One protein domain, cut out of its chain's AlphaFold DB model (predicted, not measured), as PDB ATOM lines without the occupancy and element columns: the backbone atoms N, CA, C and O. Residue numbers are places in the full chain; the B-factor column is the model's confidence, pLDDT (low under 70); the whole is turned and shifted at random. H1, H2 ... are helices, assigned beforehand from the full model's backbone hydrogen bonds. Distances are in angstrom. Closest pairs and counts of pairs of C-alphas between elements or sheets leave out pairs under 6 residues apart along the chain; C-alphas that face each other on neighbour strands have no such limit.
ATOM      1  N   PHE A   3     -27.707  18.472  -8.188       86.75
ATOM      2  CA  PHE A   3     -28.819  19.041  -8.935       86.75
ATOM      3  C   PHE A   3     -28.590  20.494  -9.373       86.75
ATOM      4  O   PHE A   3     -28.943  20.835 -10.491       86.75
ATOM      5  N   TYR A   4     -27.953  21.325  -8.544       87.50
ATOM      6  CA  TYR A   4     -27.622  22.706  -8.920       87.50
ATOM      7  C   TYR A   4     -26.679  22.763 -10.124       87.50
ATOM      8  O   TYR A   4     -26.956  23.464 -11.080       87.50
ATOM      9  N   ASN A   5     -25.641  21.932 -10.140       87.75
ATOM     10  CA  ASN A   5     -24.676  21.856 -11.236       87.75
ATOM     11  C   ASN A   5     -25.306  21.306 -12.530       87.75
ATOM     12  O   ASN A   5     -24.908  21.671 -13.632       87.75
ATOM     13  N   VAL A   6     -26.296  20.419 -12.396       88.75
ATOM     14  CA  VAL A   6     -27.116  19.941 -13.520       88.75
ATOM     15  C   VAL A   6     -28.029  21.058 -14.031       88.75
ATOM     16  O   VAL A   6     -28.203  21.207 -15.237       88.75
ATOM     17  N   LEU A   7     -28.604  21.854 -13.130       90.06
ATOM     18  CA  LEU A   7     -29.430  23.002 -13.488       90.06
ATOM     19  C   LEU A   7     -28.608  24.054 -14.243       90.06
ATOM     20  O   LEU A   7     -29.071  24.528 -15.276       90.06
ATOM     21  N   ASP A   8     -27.391  24.343 -13.772       89.06
ATOM     22  CA  ASP A   8     -26.445  25.261 -14.414       89.06
ATOM     23  C   ASP A   8     -26.221  24.842 -15.876       89.06
ATOM     24  O   ASP A   8     -26.471  25.635 -16.786       89.06
ATOM     25  N   TYR A   9     -25.945  23.551 -16.114       90.19
ATOM     26  CA  TYR A   9     -25.821  22.975 -17.458       90.19
ATOM     27  C   TYR A   9     -27.036  23.242 -18.361       90.19
ATOM     28  O   TYR A   9     -26.885  23.693 -19.497       90.19
ATOM     29  N   TYR A  10     -28.253  22.994 -17.868       89.38
ATOM     30  CA  TYR A  10     -29.469  23.235 -18.655       89.38
ATOM     31  C   TYR A  10     -29.819  24.718 -18.806       89.38
ATOM     32  O   TYR A  10     -30.533  25.081 -19.740       89.38
ATOM     33  N   SER A  11     -29.326  25.571 -17.909       89.50
ATOM     34  CA  SER A  11     -29.493  27.023 -17.985       89.50
ATOM     35  C   SER A  11     -28.517  27.700 -18.957       89.50
ATOM     36  O   SER A  11     -28.715  28.864 -19.300       89.50
ATOM     37  N   GLY A  12     -27.526  26.957 -19.466       84.25
ATOM     38  CA  GLY A  12     -26.509  27.439 -20.403       84.25
ATOM     39  C   GLY A  12     -25.173  27.794 -19.749       84.25
ATOM     40  O   GLY A  12     -24.220  28.107 -20.464       84.25
ATOM     41  N   ASP A  13     -25.084  27.699 -18.422       78.69
ATOM     42  CA  ASP A  13     -23.825  27.765 -17.688       78.69
ATOM     43  C   ASP A  13     -23.091  26.414 -17.797       78.69
ATOM     44  O   ASP A  13     -23.696  25.348 -17.887       78.69
ATOM     45  N   GLY A  14     -21.759  26.425 -17.869       81.88
ATOM     46  CA  GLY A  14     -20.974  25.199 -18.061       81.88
ATOM     47  C   GLY A  14     -21.156  24.180 -16.924       81.88
ATOM     48  O   GLY A  14     -21.271  24.543 -15.755       81.88
ATOM     49  N   PHE A  15     -21.123  22.884 -17.246       87.94
ATOM     50  CA  PHE A  15     -21.253  21.819 -16.246       87.94
ATOM     51  C   PHE A  15     -19.952  21.620 -15.453       87.94
ATOM     52  O   PHE A  15     -18.944  21.214 -16.022       87.94
ATOM     53  N   HIS A  16     -19.968  21.807 -14.131       86.62
ATOM     54  CA  HIS A  16     -18.817  21.507 -13.270       86.62
ATOM     55  C   HIS A  16     -19.212  20.721 -12.024       86.62
ATOM     56  O   HIS A  16     -20.250  20.979 -11.428       86.62
ATOM     57  N   LEU A  17     -18.360  19.794 -11.582       84.75
ATOM     58  CA  LEU A  17     -18.584  18.974 -10.391       84.75
ATOM     59  C   LEU A  17     -17.888  19.546  -9.143       84.75
ATOM     60  O   LEU A  17     -16.736  19.979  -9.221       84.75
ATOM     61  N   PRO A  18     -18.542  19.505  -7.967       83.25
ATOM     62  CA  PRO A  18     -17.914  19.886  -6.709       83.25
ATOM     63  C   PRO A  18     -16.908  18.822  -6.241       83.25
ATOM     64  O   PRO A  18     -17.175  17.627  -6.316       83.25
ATOM     65  N   LYS A  19     -15.776  19.256  -5.666       74.31
ATOM     66  CA  LYS A  19     -14.654  18.376  -5.263       74.31
ATOM     67  C   LYS A  19     -14.981  17.338  -4.175       74.31
ATOM     68  O   LYS A  19     -14.265  16.358  -4.043       74.31
ATOM     69  N   ASN A  20     -16.050  17.541  -3.401       76.75
ATOM     70  CA  ASN A  20     -16.412  16.688  -2.257       76.75
ATOM     71  C   ASN A  20     -17.550  15.698  -2.569       76.75
ATOM     72  O   ASN A  20     -18.217  15.211  -1.653       76.75
ATOM     73  N   ILE A  21     -17.835  15.446  -3.846       79.44
ATOM     74  CA  ILE A  21     -18.879  14.507  -4.260       79.44
ATOM     75  C   ILE A  21     -18.300  13.099  -4.419       79.44
ATOM     76  O   ILE A  21     -17.170  12.925  -4.864       79.44
ATOM     77  N   CYS A  22     -19.086  12.077  -4.083       75.50
ATOM     78  CA  CYS A  22     -18.735  10.700  -4.421       75.50
ATOM     79  C   CYS A  22     -18.774  10.518  -5.956       75.50
ATOM     80  O   CYS A  22     -19.839  10.766  -6.535       75.50
ATOM     81  N   PRO A  23     -17.695  10.040  -6.609       73.25
ATOM     82  CA  PRO A  23     -17.648   9.835  -8.063       73.25
ATOM     83  C   PRO A  23     -18.769   8.930  -8.579       73.25
ATOM     84  O   PRO A  23     -19.445   9.258  -9.546       73.25
ATOM     85  N   ILE A  24     -19.057   7.841  -7.856       73.69
ATOM     86  CA  ILE A  24     -20.119   6.882  -8.204       73.69
ATOM     87  C   ILE A  24     -21.498   7.555  -8.175       73.69
ATOM     88  O   ILE A  24     -22.361   7.270  -9.002       73.69
ATOM     89  N   GLN A  25     -21.731   8.445  -7.209       78.38
ATOM     90  CA  GLN A  25     -22.980   9.200  -7.150       78.38
ATOM     91  C   GLN A  25     -23.046  10.233  -8.280       78.38
ATOM     92  O   GLN A  25     -24.112  10.425  -8.854       78.38
ATOM     93  N   ALA A  26     -21.919  10.860  -8.620       82.25
ATOM     94  CA  ALA A  26     -21.838  11.806  -9.723       82.25
ATOM     95  C   ALA A  26     -22.105  11.166 -11.084       82.25
ATOM     96  O   ALA A  26     -22.929  11.688 -11.829       82.25
ATOM     97  N   LEU A  27     -21.512  10.005 -11.358       80.81
ATOM     98  CA  LEU A  27     -21.784   9.213 -12.557       80.81
ATOM     99  C   LEU A  27     -23.266   8.847 -12.676       80.81
ATOM    100  O   LEU A  27     -23.865   9.076 -13.722       80.81
ATOM    101  N   LYS A  28     -23.881   8.357 -11.591       83.69
ATOM    102  CA  LYS A  28     -25.311   8.004 -11.584       83.69
ATOM    103  C   LYS A  28     -26.217   9.193 -11.873       83.69
ATOM    104  O   LYS A  28     -27.205   9.036 -12.577       83.69
ATOM    105  N   GLU A  29     -25.904  10.362 -11.328       88.00
ATOM    106  CA  GLU A  29     -26.662  11.585 -11.606       88.00
ATOM    107  C   GLU A  29     -26.463  12.021 -13.066       88.00
ATOM    108  O   GLU A  29     -27.439  12.254 -13.767       88.00
ATOM    109  N   VAL A  30     -25.225  12.057 -13.568       86.88
ATOM    110  CA  VAL A  30     -24.918  12.399 -14.972       86.88
ATOM    111  C   VAL A  30     -25.644  11.467 -15.952       86.88
ATOM    112  O   VAL A  30     -26.232  11.940 -16.926       86.88
ATOM    113  N   GLU A  31     -25.660  10.160 -15.673       87.19
ATOM    114  CA  GLU A  31     -26.377   9.153 -16.460       87.19
ATOM    115  C   GLU A  31     -27.899   9.329 -16.362       87.19
ATOM    116  O   GLU A  31     -28.595   9.320 -17.380       87.19
ATOM    117  N   PHE A  32     -28.419   9.552 -15.151       90.00
ATOM    118  CA  PHE A  32     -29.840   9.794 -14.907       90.00
ATOM    119  C   PHE A  32     -30.350  11.020 -15.677       90.00
ATOM    120  O   PHE A  32     -31.400  10.954 -16.321       90.00
ATOM    121  N   TRP A  33     -29.584  12.114 -15.667       90.81
ATOM    122  CA  TRP A  33     -29.893  13.350 -16.391       90.81
ATOM    123  C   TRP A  33     -29.487  13.303 -17.874       90.81
ATOM    124  O   TRP A  33     -29.816  14.215 -18.623       90.81
ATOM    125  N   LYS A  34     -28.838  12.228 -18.342       89.50
ATOM    126  CA  LYS A  34     -28.407  12.038 -19.741       89.50
ATOM    127  C   LYS A  34     -27.521  13.172 -20.272       89.50
ATOM    128  O   LYS A  34     -27.642  13.560 -21.438       89.50
ATOM    129  N   ILE A  35     -26.630  13.698 -19.435       88.81
ATOM    130  CA  ILE A  35     -25.643  14.695 -19.868       88.81
ATOM    131  C   ILE A  35     -24.597  13.978 -20.746       88.81
ATOM    132  O   ILE A  35     -23.986  13.010 -20.286       88.81
ATOM    133  N   PRO A  36     -24.388  14.389 -22.010       85.25
ATOM    134  CA  PRO A  36     -23.431  13.732 -22.894       85.25
ATOM    135  C   PRO A  36     -21.992  13.876 -22.390       85.25
ATOM    136  O   PRO A  36     -21.569  14.959 -22.001       85.25
ATOM    137  N   SER A  37     -21.183  12.817 -22.503       81.50
ATOM    138  CA  SER A  37     -19.780  12.827 -22.048       81.50
ATOM    139  C   SER A  37     -18.909  13.897 -22.721       81.50
ATOM    140  O   SER A  37     -17.905  14.311 -22.155       81.50
ATOM    141  N   LYS A  38     -19.297  14.356 -23.917       83.50
ATOM    142  CA  LYS A  38     -18.630  15.439 -24.663       83.50
ATOM    143  C   LYS A  38     -18.790  16.823 -24.020       83.50
ATOM    144  O   LYS A  38     -17.970  17.694 -24.281       83.50
ATOM    145  N   ASP A  39     -19.832  17.010 -23.213       86.00
ATOM    146  CA  ASP A  39     -20.179  18.300 -22.614       86.00
ATOM    147  C   ASP A  39     -19.591  18.429 -21.193       86.00
ATOM    148  O   ASP A  39     -19.749  19.452 -20.529       86.00
ATOM    149  N   ILE A  40     -18.871  17.396 -20.736       85.31
ATOM    150  CA  ILE A  40     -18.166  17.359 -19.456       85.31
ATOM    151  C   ILE A  40     -16.769  17.976 -19.637       85.31
ATOM    152  O   ILE A  40     -15.968  17.460 -20.419       85.31
ATOM    153  N   PRO A  41     -16.422  19.041 -18.894       84.25
ATOM    154  CA  PRO A  41     -15.099  19.651 -18.965       84.25
ATOM    155  C   PRO A  41     -13.985  18.719 -18.477       84.25
ATOM    156  O   PRO A  41     -14.177  17.919 -17.557       84.25
ATOM    157  N   SER A  42     -12.775  18.899 -19.013       80.69
ATOM    158  CA  SER A  42     -11.590  18.094 -18.671       80.69
ATOM    159  C   SER A  42     -11.264  18.077 -17.171       80.69
ATOM    160  O   SER A  42     -10.872  17.039 -16.650       80.69
ATOM    161  N   CYS A  43     -11.503  19.176 -16.445       81.38
ATOM    162  CA  CYS A  43     -11.281  19.254 -14.993       81.38
ATOM    163  C   CYS A  43     -12.244  18.390 -14.161       81.38
ATOM    164  O   CYS A  43     -11.971  18.091 -13.003       81.38
ATOM    165  N   CYS A  44     -13.406  18.043 -14.717       80.81
ATOM    166  CA  CYS A  44     -14.414  17.207 -14.066       80.81
ATOM    167  C   CYS A  44     -14.341  15.759 -14.550       80.81
ATOM    168  O   CYS A  44     -14.809  14.861 -13.855       80.81
ATOM    169  N   TYR A  45     -13.711  15.548 -15.707       77.56
ATOM    170  CA  TYR A  45     -13.412  14.234 -16.249       77.56
ATOM    171  C   TYR A  45     -12.519  13.429 -15.298       77.56
ATOM    172  O   TYR A  45     -12.823  12.277 -15.026       77.56
ATOM    173  N   GLU A  46     -11.495  14.063 -14.714       67.75
ATOM    174  CA  GLU A  46     -10.610  13.443 -13.716       67.75
ATOM    175  C   GLU A  46     -11.371  13.008 -12.455       67.75
ATOM    176  O   GLU A  46     -11.109  11.942 -11.937       67.75
ATOM    177  N   VAL A  47     -12.378  13.762 -11.996       71.25
ATOM    178  CA  VAL A  47     -13.175  13.399 -10.803       71.25
ATOM    179  C   VAL A  47     -14.183  12.277 -11.087       71.25
ATOM    180  O   VAL A  47     -14.508  11.501 -10.190       71.25
ATOM    181  N   LEU A  48     -14.717  12.206 -12.311       69.81
ATOM    182  CA  LEU A  48     -15.696  11.190 -12.718       69.81
ATOM    183  C   LEU A  48     -15.044   9.865 -13.102       69.81
ATOM    184  O   LEU A  48     -15.568   8.817 -12.746       69.81
ATOM    185  N   TYR A  49     -13.931   9.938 -13.826       66.38
ATOM    186  CA  TYR A  49     -13.248   8.799 -14.435       66.38
ATOM    187  C   TYR A  49     -11.856   8.565 -13.836       66.38
ATOM    188  O   TYR A  49     -11.021   7.928 -14.478       66.38
ATOM    189  N   ASP A  50     -11.596   9.088 -12.631       63.72
ATOM    190  CA  ASP A  50     -10.357   8.827 -11.898       63.72
ATOM    191  C   ASP A  50     -10.087   7.317 -11.819       63.72
ATOM    192  O   ASP A  50     -11.022   6.506 -11.760       63.72
TER     193      ASP A  50
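Overview. This is residues 3 to 50 of the 377 residues of the protein "Potassium voltage-gated channel subfamily C member 4" of Crassostrea gigas (UniProt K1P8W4). Three short helices make a triangle: H2 and H3 meet as an L near Pro 23 and Leu 48, and H1 stands by Val 30 of H2. The 48 printed residues hold H1, H2 and H3 in that order, with no named strand; the class is all helix. The whole is compact, with a radius of gyration of the C-alphas of 9.7 A and spans of 26 by 20 by 19 A.

Along the chain. Find C-alpha 3 at (-28.819, 19.041, -8.935); from there H1 runs to residue 11. H2, residues 23 to 32, covers 14.0 A. H3, residues 42 to 49, ends at C-alpha 49, (-13.248, 8.799, -14.435).

Arrangement. H1 and H2 are close but not clearly touching, the C-alphas of Val 6 and Val 30 coming closest at 8.0 A; they run the same way at a steep tilt of 44 degrees. H2 and H3 touch, about perpendicular at 79 degrees; look at their closest C-alphas, Pro 23 and Leu 48, 5.2 A apart. H1 and H3 are apart. Each O i to N i+4 pair is within hydrogen-bond range in H1 and H2, and 2 of 4 in H3.

Size, cuts and confidence. The C-alphas of Ser 11 and Asp 50 are farthest apart, 27.1 A. The printed part has no cut. The link from H1 to H2 is long. Residues 46 and 48 to 50 have pLDDT under 70.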